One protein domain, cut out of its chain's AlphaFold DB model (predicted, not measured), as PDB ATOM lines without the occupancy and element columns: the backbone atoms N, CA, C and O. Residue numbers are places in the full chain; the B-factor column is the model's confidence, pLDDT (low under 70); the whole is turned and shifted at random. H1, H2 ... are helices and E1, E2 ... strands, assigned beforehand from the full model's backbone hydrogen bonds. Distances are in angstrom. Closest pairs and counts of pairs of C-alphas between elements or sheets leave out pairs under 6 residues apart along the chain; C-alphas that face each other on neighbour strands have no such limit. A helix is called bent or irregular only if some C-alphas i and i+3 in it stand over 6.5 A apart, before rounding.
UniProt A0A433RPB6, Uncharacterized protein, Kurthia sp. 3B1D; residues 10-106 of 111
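Overview. This is residues 10 to 106 of the 111 residues of an uncharacterized protein of Kurthia sp. 3B1D (UniProt A0A433RPB6). The model is a strung-out chain with no shared core: helix H1 at one end of the long axis, the longer helix H2 in the middle, and helix H3 with a two-stranded hairpin, E1 and E2, towards the other end. Long links join H1 to H2 and H2 to H3, and the three helices do not meet. The printed part has 97 residues, with three named helices and then two named strands, in the order H1, H2, H3, E1, E2; the sheet is E1 - E2, antiparallel. The class is mixed, helices and strands, with 44 of the 97 printed residues in named elements, under half. The whole is extended, with a radius of gyration of the C-alphas of 20.3 A, and elongated, with spans of 59 by 37 by 25 A.

Along the chain. H1 is residues 10 to 16, 9.9 A from first to last C-alpha, and C-alpha 10 is at (30.751, -17.831, 18.945). H2 is residues 29 to 42, 19.7 A long, from C-alpha 29 at (19.533, -1.666, 4.579). H2 is neither bent nor irregular, but only just: C-alphas 31 and 34 are 6.1 A apart. H3 is residues 69 to 79, 16.0 A long. E1 is residues 88 to 93, 17.1 A, and E2 is residues 100 to 105, 16.3 A, with C-alpha 105 at (9.510, 12.744, -1.292).

Arrangement. H1 touches no helix, and it is apart from H2, H3, E1 and E2. H2 is also apart from H3, E1 and E2. H3 is apart from E2. E1 and E2 form a hairpin, antiparallel at 162 degrees between their directions. C-alphas 89 and 104 face each other at 4.5 A. Across this pair N 90 and O 103 are within hydrogen-bond range at 2.9 A, and so are N 105 and O 88 at 2.8 A. In H1 and H3 every O i to N i+4 pair is within hydrogen-bond range; in H2 it is 8 of 10.

Size, cuts and confidence. The two C-alphas farthest apart, those of Glu 14 and Asp 70, are 58.8 A apart. The printed part has no cut. The links H1 to H2, 12 residues, and H2 to H3, 26 residues, are long; those from H3 to E1 and from E1 to E2 are short. Among the stretches that stand free are residues 24 to 39, of which 29 to 39 belong to H2, and residues 56 to 63. The mean pLDDT of the printed part is 71.2, and 43 residues are under 70, among them residues 40 to 46, 79 to 98 and 100 to 106.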
ATOM      1  N   GLY A  10      30.405 -16.995  17.791       79.38
ATOM      2  CA  GLY A  10      30.751 -17.831  18.945       79.38
ATOM      3  C   GLY A  10      30.710 -17.071  20.273       79.38
ATOM      4  O   GLY A  10      30.163 -17.570  21.252       79.38
ATOM      5  N   VAL A  11      31.215 -15.832  20.292       83.81
ATOM      6  CA  VAL A  11      31.156 -14.969  21.485       83.81
ATOM      7  C   VAL A  11      29.711 -14.585  21.798       83.81
ATOM      8  O   VAL A  11      29.317 -14.565  22.964       83.81
ATOM      9  N   LEU A  12      28.902 -14.305  20.771       83.31
ATOM     10  CA  LEU A  12      27.495 -13.974  20.966       83.31
ATOM     11  C   LEU A  12      26.713 -15.152  21.550       83.31
ATOM     12  O   LEU A  12      25.985 -14.959  22.514       83.31
ATOM     13  N   GLU A  13      26.866 -16.355  20.998       83.81
ATOM     14  CA  GLU A  13      26.169 -17.556  21.471       83.81
ATOM     15  C   GLU A  13      26.542 -17.899  22.923       83.81
ATOM     16  O   GLU A  13      25.653 -18.179  23.729       83.81
ATOM     17  N   GLU A  14      27.829 -17.796  23.281       83.69
ATOM     18  CA  GLU A  14      28.306 -18.000  24.657       83.69
ATOM     19  C   GLU A  14      27.658 -17.008  25.632       83.69
ATOM     20  O   GLU A  14      27.178 -17.396  26.699       83.69
ATOM     21  N   LYS A  15      27.628 -15.717  25.275       84.19
ATOM     22  CA  LYS A  15      27.075 -14.668  26.145       84.19
ATOM     23  C   LYS A  15      25.552 -14.639  26.168       84.19
ATOM     24  O   LYS A  15      24.981 -14.235  27.177       84.19
ATOM     25  N   TRP A  16      24.897 -15.034  25.081       84.56
ATOM     26  CA  TRP A  16      23.444 -14.976  24.949       84.56
ATOM     27  C   TRP A  16      22.746 -15.963  25.883       84.56
ATOM     28  O   TRP A  16      21.741 -15.614  26.494       84.56
ATOM     29  N   GLY A  17      23.258 -17.194  26.003       77.62
ATOM     30  CA  GLY A  17      22.767 -18.191  26.966       77.62
ATOM     31  C   GLY A  17      21.320 -18.682  26.766       77.62
ATOM     32  O   GLY A  17      20.873 -19.552  27.507       77.62
ATOM     33  N   LEU A  18      20.586 -18.171  25.767       83.50
ATOM     34  CA  LEU A  18      19.175 -18.492  25.483       83.50
ATOM     35  C   LEU A  18      18.989 -19.288  24.175       83.50
ATOM     36  O   LEU A  18      17.933 -19.235  23.545       83.50
ATOM     37  N   GLY A  19      20.019 -20.021  23.749       74.62
ATOM     38  CA  GLY A  19      20.005 -20.834  22.530       74.62
ATOM     39  C   GLY A  19      20.756 -20.194  21.361       74.62
ATOM     40  O   GLY A  19      21.590 -19.313  21.548       74.62
ATOM     41  N   LYS A  20      20.492 -20.682  20.145       78.38
ATOM     42  CA  LYS A  20      21.252 -20.316  18.944       78.38
ATOM     43  C   LYS A  20      21.033 -18.839  18.587       78.38
ATOM     44  O   LYS A  20      19.891 -18.420  18.397       78.38
ATOM     45  N   ALA A  21      22.117 -18.078  18.475       78.25
ATOM     46  CA  ALA A  21      22.112 -16.679  18.065       78.25
ATOM     47  C   ALA A  21      22.810 -16.561  16.706       78.25
ATOM     48  O   ALA A  21      23.890 -17.105  16.516       78.25
ATOM     49  N   GLU A  22      22.186 -15.879  15.748       76.81
ATOM     50  CA  GLU A  22      22.706 -15.782  14.383       76.81
ATOM     51  C   GLU A  22      23.248 -14.375  14.120       76.81
ATOM     52  O   GLU A  22      22.518 -13.391  14.266       76.81
ATOM     53  N   VAL A  23      24.520 -14.282  13.723       80.06
ATOM     54  CA  VAL A  23      25.142 -13.027  13.282       80.06
ATOM     55  C   VAL A  23      25.169 -13.033  11.761       80.06
ATOM     56  O   VAL A  23      25.663 -13.976  11.148       80.06
ATOM     57  N   LYS A  24      24.608 -11.992  11.146       75.75
ATOM     58  CA  LYS A  24      24.578 -11.837   9.692       75.75
ATOM     59  C   LYS A  24      25.085 -10.468   9.298       75.75
ATOM     60  O   LYS A  24      24.612  -9.462   9.828       75.75
ATOM     61  N   ASP A  25      25.955 -10.457   8.301       76.75
ATOM     62  CA  ASP A  25      26.320  -9.233   7.610       76.75
ATOM     63  C   ASP A  25      25.118  -8.700   6.830       76.75
ATOM     64  O   ASP A  25      24.395  -9.439   6.150       76.75
ATOM     65  N   ILE A  26      24.888  -7.396   6.949       74.06
ATOM     66  CA  ILE A  26      23.790  -6.707   6.277       74.06
ATOM     67  C   ILE A  26      24.393  -5.759   5.252       74.06
ATOM     68  O   ILE A  26      24.941  -4.717   5.600       74.06
ATOM     69  N   TYR A  27      24.243  -6.117   3.980       78.31
ATOM     70  CA  TYR A  27      24.685  -5.285   2.857       78.31
ATOM     71  C   TYR A  27      23.563  -4.404   2.292       78.31
ATOM     72  O   TYR A  27      23.832  -3.397   1.648       78.31
ATOM     73  N   ASP A  28      22.302  -4.771   2.542       77.69
ATOM     74  CA  ASP A  28      21.124  -4.056   2.054       77.69
ATOM     75  C   ASP A  28      20.233  -3.614   3.223       77.69
ATOM     76  O   ASP A  28      19.537  -4.407   3.866       77.69
ATOM     77  N   ILE A  29      20.255  -2.307   3.482       75.12
ATOM     78  CA  ILE A  29      19.533  -1.666   4.579       75.12
ATOM     79  C   ILE A  29      18.008  -1.635   4.360       75.12
ATOM     80  O   ILE A  29      17.240  -1.536   5.323       75.12
ATOM     81  N   SER A  30      17.533  -1.765   3.117       68.38
ATOM     82  CA  SER A  30      16.105  -1.656   2.782       68.38
ATOM     83  C   SER A  30      15.263  -2.772   3.413       68.38
ATOM     84  O   SER A  30      14.139  -2.545   3.861       68.38
ATOM     85  N   LYS A  31      15.830  -3.975   3.547       71.94
ATOM     86  CA  LYS A  31      15.137  -5.126   4.145       71.94
ATOM     87  C   LYS A  31      15.052  -5.035   5.666       71.94
ATOM     88  O   LYS A  31      14.043  -5.429   6.249       71.94
ATOM     89  N   ILE A  32      16.093  -4.511   6.319       77.25
ATOM     90  CA  ILE A  32      16.137  -4.461   7.784       77.25
ATOM     91  C   ILE A  32      15.408  -3.251   8.362       77.25
ATOM     92  O   ILE A  32      14.839  -3.337   9.448       77.25
ATOM     93  N   THR A  33      15.366  -2.143   7.621       69.94
ATOM     94  CA  THR A  33      14.682  -0.911   8.038       69.94
ATOM     95  C   THR A  33      13.208  -1.144   8.332       69.94
ATOM     96  O   THR A  33      12.736  -0.705   9.378       69.94
ATOM     97  N   GLY A  34      12.493  -1.917   7.509       72.81
ATOM     98  CA  GLY A  34      11.103  -2.292   7.798       72.81
ATOM     99  C   GLY A  34      10.948  -3.066   9.116       72.81
ATOM    100  O   GLY A  34      10.023  -2.816   9.891       72.81
ATOM    101  N   TYR A  35      11.892  -3.962   9.417       74.56
ATOM    102  CA  TYR A  35      11.910  -4.734  10.662       74.56
ATOM    103  C   TYR A  35      12.230  -3.850  11.874       74.56
ATOM    104  O   TYR A  35      11.557  -3.941  12.900       74.56
ATOM    105  N   MET A  36      13.201  -2.943  11.743       73.69
ATOM    106  CA  MET A  36      13.503  -1.949  12.771       73.69
ATOM    107  C   MET A  36      12.295  -1.058  13.040       73.69
ATOM    108  O   MET A  36      11.901  -0.931  14.192       73.69
ATOM    109  N   VAL A  37      11.667  -0.490  12.005       73.56
ATOM    110  CA  VAL A  37      10.487   0.381  12.142       73.56
ATOM    111  C   VAL A  37       9.343  -0.353  12.833       73.56
ATOM    112  O   VAL A  37       8.717   0.205  13.731       73.56
ATOM    113  N   LYS A  38       9.114  -1.629  12.500       73.75
ATOM    114  CA  LYS A  38       8.132  -2.465  13.199       73.75
ATOM    115  C   LYS A  38       8.391  -2.505  14.705       73.75
ATOM    116  O   LYS A  38       7.450  -2.320  15.467       73.75
ATOM    117  N   TYR A  39       9.628  -2.746  15.142       72.12
ATOM    118  CA  TYR A  39       9.949  -2.817  16.574       72.12
ATOM    119  C   TYR A  39      10.032  -1.450  17.247       72.12
ATOM    120  O   TYR A  39       9.645  -1.338  18.407       72.12
ATOM    121  N   MET A  40      10.448  -0.417  16.517       69.88
ATOM    122  CA  MET A  40      10.407   0.966  16.985       69.88
ATOM    123  C   MET A  40       8.966   1.406  17.277       69.88
ATOM    124  O   MET A  40       8.700   1.999  18.314       69.88
ATOM    125  N   ASN A  41       8.018   1.011  16.428       68.25
ATOM    126  CA  ASN A  41       6.600   1.336  16.597       68.25
ATOM    127  C   ASN A  41       5.845   0.365  17.520       68.25
ATOM    128  O   ASN A  41       4.711   0.644  17.901       68.25
ATOM    129  N   LYS A  42       6.425  -0.801  17.840       67.38
ATOM    130  CA  LYS A  42       5.805  -1.802  18.728       67.38
ATOM    131  C   LYS A  42       6.017  -1.472  20.206       67.38
ATOM    132  O   LYS A  42       5.253  -1.952  21.039       67.38
ATOM    133  N   ALA A  43       7.027  -0.668  20.532       64.19
ATOM    134  CA  ALA A  43       7.103  -0.035  21.837       64.19
ATOM    135  C   ALA A  43       5.975   1.003  21.915       64.19
ATOM    136  O   ALA A  43       5.991   1.990  21.180       64.19
ATOM    137  N   SER A  44       4.975   0.756  22.764       57.84
ATOM    138  CA  SER A  44       3.996   1.770  23.164       57.84
ATOM    139  C   SER A  44       4.750   3.062  23.475       57.84
ATOM    140  O   SER A  44       5.779   2.986  24.148       57.84
ATOM    141  N   ALA A  45       4.291   4.203  22.950       64.69
ATOM    142  CA  ALA A  45       4.942   5.493  23.155       64.69
ATOM    143  C   ALA A  45       5.301   5.653  24.640       64.69
ATOM    144  O   ALA A  45       4.408   5.693  25.483       64.69
ATOM    145  N   ASP A  46       6.601   5.648  24.947       68.69
ATOM    146  CA  ASP A  46       7.078   5.829  26.314       68.69
ATOM    147  C   ASP A  46       6.557   7.184  26.785       68.69
ATOM    148  O   ASP A  46       6.871   8.210  26.177       68.69
ATOM    149  N   GLU A  47       5.727   7.189  27.828       77.31
ATOM    150  CA  GLU A  47       5.058   8.401  28.302       77.31
ATOM    151  C   GLU A  47       6.064   9.504  28.663       77.31
ATOM    152  O   GLU A  47       5.770  10.689  28.524       77.31
ATOM    153  N   ARG A  48       7.294   9.127  29.043       75.00
ATOM    154  CA  ARG A  48       8.381  10.065  29.360       75.00
ATOM    155  C   ARG A  48       8.920  10.803  28.136       75.00
ATOM    156  O   ARG A  48       9.576  11.826  28.290       75.00
ATOM    157  N   LEU A  49       8.693  10.264  26.940       69.44
ATOM    158  CA  LEU A  49       9.154  10.804  25.660       69.44
ATOM    159  C   LEU A  49       8.003  11.425  24.853       69.44
ATOM    160  O   LEU A  49       8.165  11.723  23.670       69.44
ATOM    161  N   LEU A  50       6.834  11.629  25.470       72.44
ATOM    162  CA  LEU A  50       5.718  12.327  24.838       72.44
ATOM    163  C   LEU A  50       6.114  13.769  24.498       72.44
ATOM    164  O   LEU A  50       6.466  14.555  25.371       72.44
ATOM    165  N   GLY A  51       6.032  14.115  23.212       68.50
ATOM    166  CA  GLY A  51       6.443  15.425  22.694       68.50
ATOM    167  C   GLY A  51       7.933  15.537  22.353       68.50
ATOM    168  O   GLY A  51       8.325  16.502  21.706       68.50
ATOM    169  N   GLU A  52       8.737  14.531  22.700       69.56
ATOM    170  CA  GLU A  52      10.172  14.481  22.427       69.56
ATOM    171  C   GLU A  52      10.507  13.491  21.304       69.56
ATOM    172  O   GLU A  52       9.749  12.573  20.972       69.56
ATOM    173  N   LYS A  53      11.683  13.654  20.686       63.69
ATOM    174  CA  LYS A  53      12.168  12.678  19.699       63.69
ATOM    175  C   LYS A  53      12.576  11.385  20.405       63.69
ATOM    176  O   LYS A  53      13.622  11.334  21.040       63.69
ATOM    177  N   ILE A  54      11.802  10.318  20.197       66.38
ATOM    178  CA  ILE A  54      12.092   8.968  20.725       66.38
ATOM    179  C   ILE A  54      13.423   8.415  20.178       66.38
ATOM    180  O   ILE A  54      14.119   7.653  20.850       66.38
ATOM    181  N   TYR A  55      13.805   8.823  18.963       71.38
ATOM    182  CA  TYR A  55      15.043   8.401  18.312       71.38
ATOM    183  C   TYR A  55      15.895   9.605  17.922       71.38
ATOM    184  O   TYR A  55      15.466  10.485  17.172       71.38
ATOM    185  N   HIS A  56      17.135   9.612  18.405       66.81
ATOM    186  CA  HIS A  56      18.148  10.569  17.986       66.81
ATOM    187  C   HIS A  56      18.843  10.088  16.707       66.81
ATOM    188  O   HIS A  56      19.095   8.897  16.525       66.81
ATOM    189  N   CYS A  57      19.167  11.028  15.823       67.06
ATOM    190  CA  CYS A  57      19.958  10.789  14.621       67.06
ATOM    191  C   CYS A  57      21.458  10.975  14.905       67.06
ATOM    192  O   CYS A  57      21.835  11.749  15.789       67.06
ATOM    193  N   SER A  58      22.317  10.292  14.142       71.75
ATOM    194  CA  SER A  58      23.771  10.482  14.224       71.75
ATOM    195  C   SER A  58      24.165  11.937  13.943       71.75
ATOM    196  O   SER A  58      23.493  12.652  13.194       71.75
ATOM    197  N   LYS A  59      25.266  12.386  14.553       71.31
ATOM    198  CA  LYS A  59      25.818  13.729  14.320       71.31
ATOM    199  C   LYS A  59      26.447  13.800  12.923       71.31
ATOM    200  O   LYS A  59      27.058  12.831  12.488       71.31
ATOM    201  N   GLY A  60      26.316  14.947  12.255       74.56
ATOM    202  CA  GLY A  60      26.929  15.195  10.942       74.56
ATOM    203  C   GLY A  60      26.178  14.611   9.743       74.56
ATOM    204  O   GLY A  60      26.709  14.640   8.642       74.56
ATOM    205  N   LEU A  61      24.960  14.092   9.932       73.50
ATOM    206  CA  LEU A  61      24.110  13.686   8.812       73.50
ATOM    207  C   LEU A  61      23.541  14.918   8.101       73.50
ATOM    208  O   LEU A  61      23.003  15.818   8.755       73.50
ATOM    209  N   GLU A  62      23.606  14.918   6.770       74.62
ATOM    210  CA  GLU A  62      22.838  15.852   5.954       74.62
ATOM    211  C   GLU A  62      21.350  15.603   6.192       74.62
ATOM    212  O   GLU A  62      20.846  14.481   6.076       74.62
ATOM    213  N   LYS A  63      20.647  16.655   6.610       72.50
ATOM    214  CA  LYS A  63      19.207  16.577   6.828       72.50
ATOM    215  C   LYS A  63      18.492  16.700   5.485       72.50
ATOM    216  O   LYS A  63      18.948  17.469   4.638       72.50
ATOM    217  N   PRO A  64      17.359  16.005   5.301       73.88
ATOM    218  CA  PRO A  64      16.526  16.227   4.133       73.88
ATOM    219  C   PRO A  64      16.087  17.693   4.080       73.88
ATOM    220  O   PRO A  64      15.743  18.289   5.104       73.88
ATOM    221  N   LEU A  65      16.123  18.267   2.879       74.62
ATOM    222  CA  LEU A  65      15.646  19.619   2.630       74.62
ATOM    223  C   LEU A  65      14.111  19.610   2.645       74.62
ATOM    224  O   LEU A  65      13.481  18.984   1.794       74.62
ATOM    225  N   GLU A  66      13.515  20.296   3.618       76.31
ATOM    226  CA  GLU A  66      12.067  20.482   3.711       76.31
ATOM    227  C   GLU A  66      11.696  21.844   3.116       76.31
ATOM    228  O   GLU A  66      12.002  22.881   3.698       76.31
ATOM    229  N   LEU A  67      11.044  21.838   1.951       79.12
ATOM    230  CA  LEU A  67      10.529  23.041   1.290       79.12
ATOM    231  C   LEU A  67       9.001  23.027   1.299       79.12
ATOM    232  O   LEU A  67       8.382  21.973   1.138       79.12
ATOM    233  N   VAL A  68       8.386  24.202   1.436       77.94
ATOM    234  CA  VAL A  68       6.926  24.375   1.430       77.94
ATOM    235  C   VAL A  68       6.508  25.521   0.507       77.94
ATOM    236  O   VAL A  68       7.240  26.487   0.328       77.94
ATOM    237  N   GLY A  69       5.308  25.423  -0.070       78.44
ATOM    238  CA  GLY A  69       4.725  26.494  -0.885       78.44
ATOM    239  C   GLY A  69       5.477  26.758  -2.193       78.44
ATOM    240  O   GLY A  69       5.922  25.825  -2.865       78.44
ATOM    241  N   ASP A  70       5.590  28.034  -2.562       80.50
ATOM    242  CA  ASP A  70       6.146  28.460  -3.853       80.50
ATOM    243  C   ASP A  70       7.628  28.093  -4.011       80.50
ATOM    244  O   ASP A  70       8.044  27.680  -5.092       80.50
ATOM    245  N   GLU A  71       8.401  28.126  -2.922       78.19
ATOM    246  CA  GLU A  71       9.818  27.740  -2.911       78.19
ATOM    247  C   GLU A  71      10.009  26.264  -3.291       78.19
ATOM    248  O   GLU A  71      10.891  25.918  -4.080       78.19
ATOM    249  N   ALA A  72       9.130  25.380  -2.804       76.88
ATOM    250  CA  ALA A  72       9.139  23.973  -3.197       76.88
ATOM    251  C   ALA A  72       8.850  23.816  -4.696       76.88
ATOM    252  O   ALA A  72       9.501  23.027  -5.380       76.88
ATOM    253  N   MET A  73       7.897  24.587  -5.225       73.94
ATOM    254  CA  MET A  73       7.521  24.533  -6.637       73.94
ATOM    255  C   MET A  73       8.629  25.060  -7.550       73.94
ATOM    256  O   MET A  73       8.873  24.472  -8.606       73.94
ATOM    257  N   GLU A  74       9.325  26.127  -7.158       79.31
ATOM    258  CA  GLU A  74      10.490  26.636  -7.885       79.31
ATOM    259  C   GLU A  74      11.662  25.659  -7.846       79.31
ATOM    260  O   GLU A  74      12.240  25.363  -8.896       79.31
ATOM    261  N   PHE A  75      11.970  25.087  -6.677       76.62
ATOM    262  CA  PHE A  75      13.005  24.063  -6.546       76.62
ATOM    263  C   PHE A  75      12.708  22.859  -7.442       76.62
ATOM    264  O   PHE A  75      13.586  22.389  -8.172       76.62
ATOM    265  N   LEU A  76      11.450  22.402  -7.449       71.81
ATOM    266  CA  LEU A  76      11.012  21.304  -8.302       71.81
ATOM    267  C   LEU A  76      11.195  21.639  -9.790       71.81
ATOM    268  O   LEU A  76      11.757  20.837 -10.534       71.81
ATOM    269  N   ARG A  77      10.779  22.836 -10.225       72.44
ATOM    270  CA  ARG A  77      10.919  23.300 -11.619       72.44
ATOM    271  C   ARG A  77      12.380  23.471 -12.046       72.44
ATOM    272  O   ARG A  77      12.718  23.175 -13.190       72.44
ATOM    273  N   GLY A  78      13.237  23.958 -11.149       71.88
ATOM    274  CA  GLY A  78      14.641  24.255 -11.431       71.88
ATOM    275  C   GLY A  78      15.532  23.014 -11.493       71.88
ATOM    276  O   GLY A  78      16.338  22.885 -12.418       71.88
ATOM    277  N   LYS A  79      15.384  22.091 -10.533       63.66
ATOM    278  CA  LYS A  79      16.210  20.873 -10.430       63.66
ATOM    279  C   LYS A  79      15.673  19.709 -11.263       63.66
ATOM    280  O   LYS A  79      16.468  18.932 -11.782       63.66
ATOM    281  N   PHE A  80      14.358  19.602 -11.457       63.56
ATOM    282  CA  PHE A  80      13.741  18.515 -12.222       63.56
ATOM    283  C   PHE A  80      13.194  19.008 -13.561       63.56
ATOM    284  O   PHE A  80      11.995  18.936 -13.819       63.56
ATOM    285  N   LYS A  81      14.080  19.468 -14.455       55.06
ATOM    286  CA  LYS A  81      13.692  19.938 -15.801       55.06
ATOM    287  C   LYS A  81      12.910  18.905 -16.631       55.06
ATOM    288  O   LYS A  81      12.167  19.308 -17.516       55.06
ATOM    289  N   ASN A  82      13.028  17.611 -16.311       54.09
ATOM    290  CA  ASN A  82      12.333  16.508 -16.991       54.09
ATOM    291  C   ASN A  82      11.465  15.638 -16.056       54.09
ATOM    292  O   ASN A  82      11.069  14.549 -16.450       54.09
ATOM    293  N   GLY A  83      11.166  16.110 -14.836       53.22
ATOM    294  CA  GLY A  83      10.363  15.371 -13.858       53.22
ATOM    295  C   GLY A  83      11.075  14.129 -13.313       53.22
ATOM    296  O   GLY A  83      11.022  13.061 -13.912       53.22
ATOM    297  N   ALA A  84      11.715  14.236 -12.145       57.41
ATOM    298  CA  ALA A  84      12.004  13.018 -11.394       57.41
ATOM    299  C   ALA A  84      10.685  12.463 -10.867       57.41
ATOM    300  O   ALA A  84       9.885  13.200 -10.281       57.41
ATOM    301  N   ASP A  85      10.469  11.168 -11.074       59.34
ATOM    302  CA  ASP A  85       9.343  10.487 -10.459       59.34
ATOM    303  C   ASP A  85       9.597  10.425  -8.942       59.34
ATOM    304  O   ASP A  85      10.652   9.934  -8.520       59.34
ATOM    305  N   PRO A  86       8.702  10.968  -8.099       63.25
ATOM    306  CA  PRO A  86       8.891  10.938  -6.662       63.25
ATOM    307  C   PRO A  86       8.982   9.493  -6.189       63.25
ATOM    308  O   PRO A  86       8.090   8.684  -6.450       63.25
ATOM    309  N   THR A  87      10.028   9.187  -5.429       64.94
ATOM    310  CA  THR A  87      10.221   7.868  -4.817       64.94
ATOM    311  C   THR A  87       9.064   7.515  -3.882       64.94
ATOM    312  O   THR A  87       8.742   6.344  -3.699       64.94
ATOM    313  N   PHE A  88       8.412   8.526  -3.301       63.72
ATOM    314  CA  PHE A  88       7.237   8.342  -2.464       63.72
ATOM    315  C   PHE A  88       6.288   9.545  -2.557       63.72
ATOM    316  O   PHE A  88       6.711  10.700  -2.490       63.72
ATOM    317  N   ARG A  89       4.981   9.282  -2.673       62.88
ATOM    318  CA  ARG A  89       3.923  10.303  -2.608       62.88
ATOM    319  C   ARG A  89       2.917   9.934  -1.534       62.88
ATOM    320  O   ARG A  89       2.433   8.807  -1.499       62.88
ATOM    321  N   SER A  90       2.564  10.904  -0.700       65.12
ATOM    322  CA  SER A  90       1.499  10.764   0.287       65.12
ATOM    323  C   SER A  90       0.707  12.063   0.411       65.12
ATOM    324  O   SER A  90       1.187  13.153   0.114       65.12
ATOM    325  N   HIS A  91      -0.540  11.954   0.839       64.94
ATOM    326  CA  HIS A  91      -1.374  13.105   1.151       64.94
ATOM    327  C   HIS A  91      -1.993  12.868   2.517       64.94
ATOM    328  O   HIS A  91      -2.427  11.760   2.833       64.94
ATOM    329  N   TYR A  92      -2.032  13.910   3.337       65.12
ATOM    330  CA  TYR A  92      -2.727  13.842   4.609       65.12
ATOM    331  C   TYR A  92      -3.635  15.051   4.765       65.12
ATOM    332  O   TYR A  92      -3.330  16.170   4.345       65.12
ATOM    333  N   LYS A  93      -4.798  14.809   5.363       64.56
ATOM    334  CA  LYS A  93      -5.742  15.869   5.687       64.56
ATOM    335  C   LYS A  93      -5.349  16.451   7.034       64.56
ATOM    336  O   LYS A  93      -5.379  15.751   8.048       64.56
ATOM    337  N   ASN A  94      -4.961  17.719   7.042       69.81
ATOM    338  CA  ASN A  94      -4.639  18.402   8.282       69.81
ATOM    339  C   ASN A  94      -5.925  18.590   9.105       69.81
ATOM    340  O   ASN A  94      -6.927  19.098   8.600       69.81
ATOM    341  N   LYS A  95      -5.903  18.164  10.374       65.12
ATOM    342  CA  LYS A  95      -7.058  18.244  11.284       65.12
ATOM    343  C   LYS A  95      -7.436  19.684  11.657       65.12
ATOM    344  O   LYS A  95      -8.586  19.913  12.006       65.12
ATOM    345  N   PHE A  96      -6.498  20.628  11.580       68.94
ATOM    346  CA  PHE A  96      -6.690  22.023  11.987       68.94
ATOM    347  C   PHE A  96      -7.179  22.917  10.845       68.94
ATOM    348  O   PHE A  96      -8.041  23.761  11.058       68.94
ATOM    349  N   THR A  97      -6.661  22.729   9.630       69.75
ATOM    350  CA  THR A  97      -7.029  23.547   8.460       69.75
ATOM    351  C   THR A  97      -8.065  22.884   7.556       69.75
ATOM    352  O   THR A  97      -8.673  23.562   6.738       69.75
ATOM    353  N   GLY A  98      -8.280  21.566   7.659       67.88
ATOM    354  CA  GLY A  98      -9.212  20.821   6.803       67.88
ATOM    355  C   GLY A  98      -8.755  20.667   5.345       67.88
ATOM    356  O   GLY A  98      -9.279  19.807   4.632       67.88
ATOM    357  N   THR A  99      -7.759  21.444   4.918       70.31
ATOM    358  CA  THR A  99      -7.157  21.407   3.586       70.31
ATOM    359  C   THR A  99      -6.269  20.166   3.427       70.31
ATOM    360  O   THR A  99      -5.480  19.853   4.329       70.31
ATOM    361  N   PRO A 100      -6.374  19.430   2.305       65.38
ATOM    362  CA  PRO A 100      -5.443  18.355   1.993       65.38
ATOM    363  C   PRO A 100      -4.045  18.936   1.754       65.38
ATOM    364  O   PRO A 100      -3.860  19.783   0.882       65.38
ATOM    365  N   ILE A 101      -3.070  18.480   2.540       68.12
ATOM    366  CA  ILE A 101      -1.660  18.797   2.333       68.12
ATOM    367  C   ILE A 101      -1.059  17.652   1.521       68.12
ATOM    368  O   ILE A 101      -1.159  16.478   1.895       68.12
ATOM    369  N   PHE A 102      -0.448  18.007   0.395       62.88
ATOM    370  CA  PHE A 102       0.239  17.072  -0.486       62.88
ATOM    371  C   PHE A 102       1.724  17.067  -0.142       62.88
ATOM    372  O   PHE A 102       2.353  18.121  -0.096       62.88
ATOM    373  N   TYR A 103       2.271  15.881   0.111       64.38
ATOM    374  CA  TYR A 103       3.678  15.693   0.423       64.38
ATOM    375  C   TYR A 103       4.288  14.681  -0.547       64.38
ATOM    376  O   TYR A 103       3.821  13.550  -0.696       64.38
ATOM    377  N   SER A 104       5.350  15.090  -1.226       61.03
ATOM    378  CA  SER A 104       6.104  14.238  -2.141       61.03
ATOM    379  C   SER A 104       7.555  14.192  -1.699       61.03
ATOM    380  O   SER A 104       8.180  15.238  -1.541       61.03
ATOM    381  N   VAL A 105       8.086  12.983  -1.530       63.09
ATOM    382  CA  VAL A 105       9.510  12.744  -1.292       63.09
ATOM    383  C   VAL A 105      10.144  12.350  -2.611       63.09
ATOM    384  O   VAL A 105       9.745  11.367  -3.242       63.09
ATOM    385  N   CYS A 106      11.169  13.096  -2.993       60.72
ATOM    386  CA  CYS A 106      12.024  12.767  -4.118       60.72
ATOM    387  C   CYS A 106      13.415  12.455  -3.570       60.72
ATOM    388  O   CYS A 106      14.038  13.322  -2.958       60.72
TER     389      CYS A 106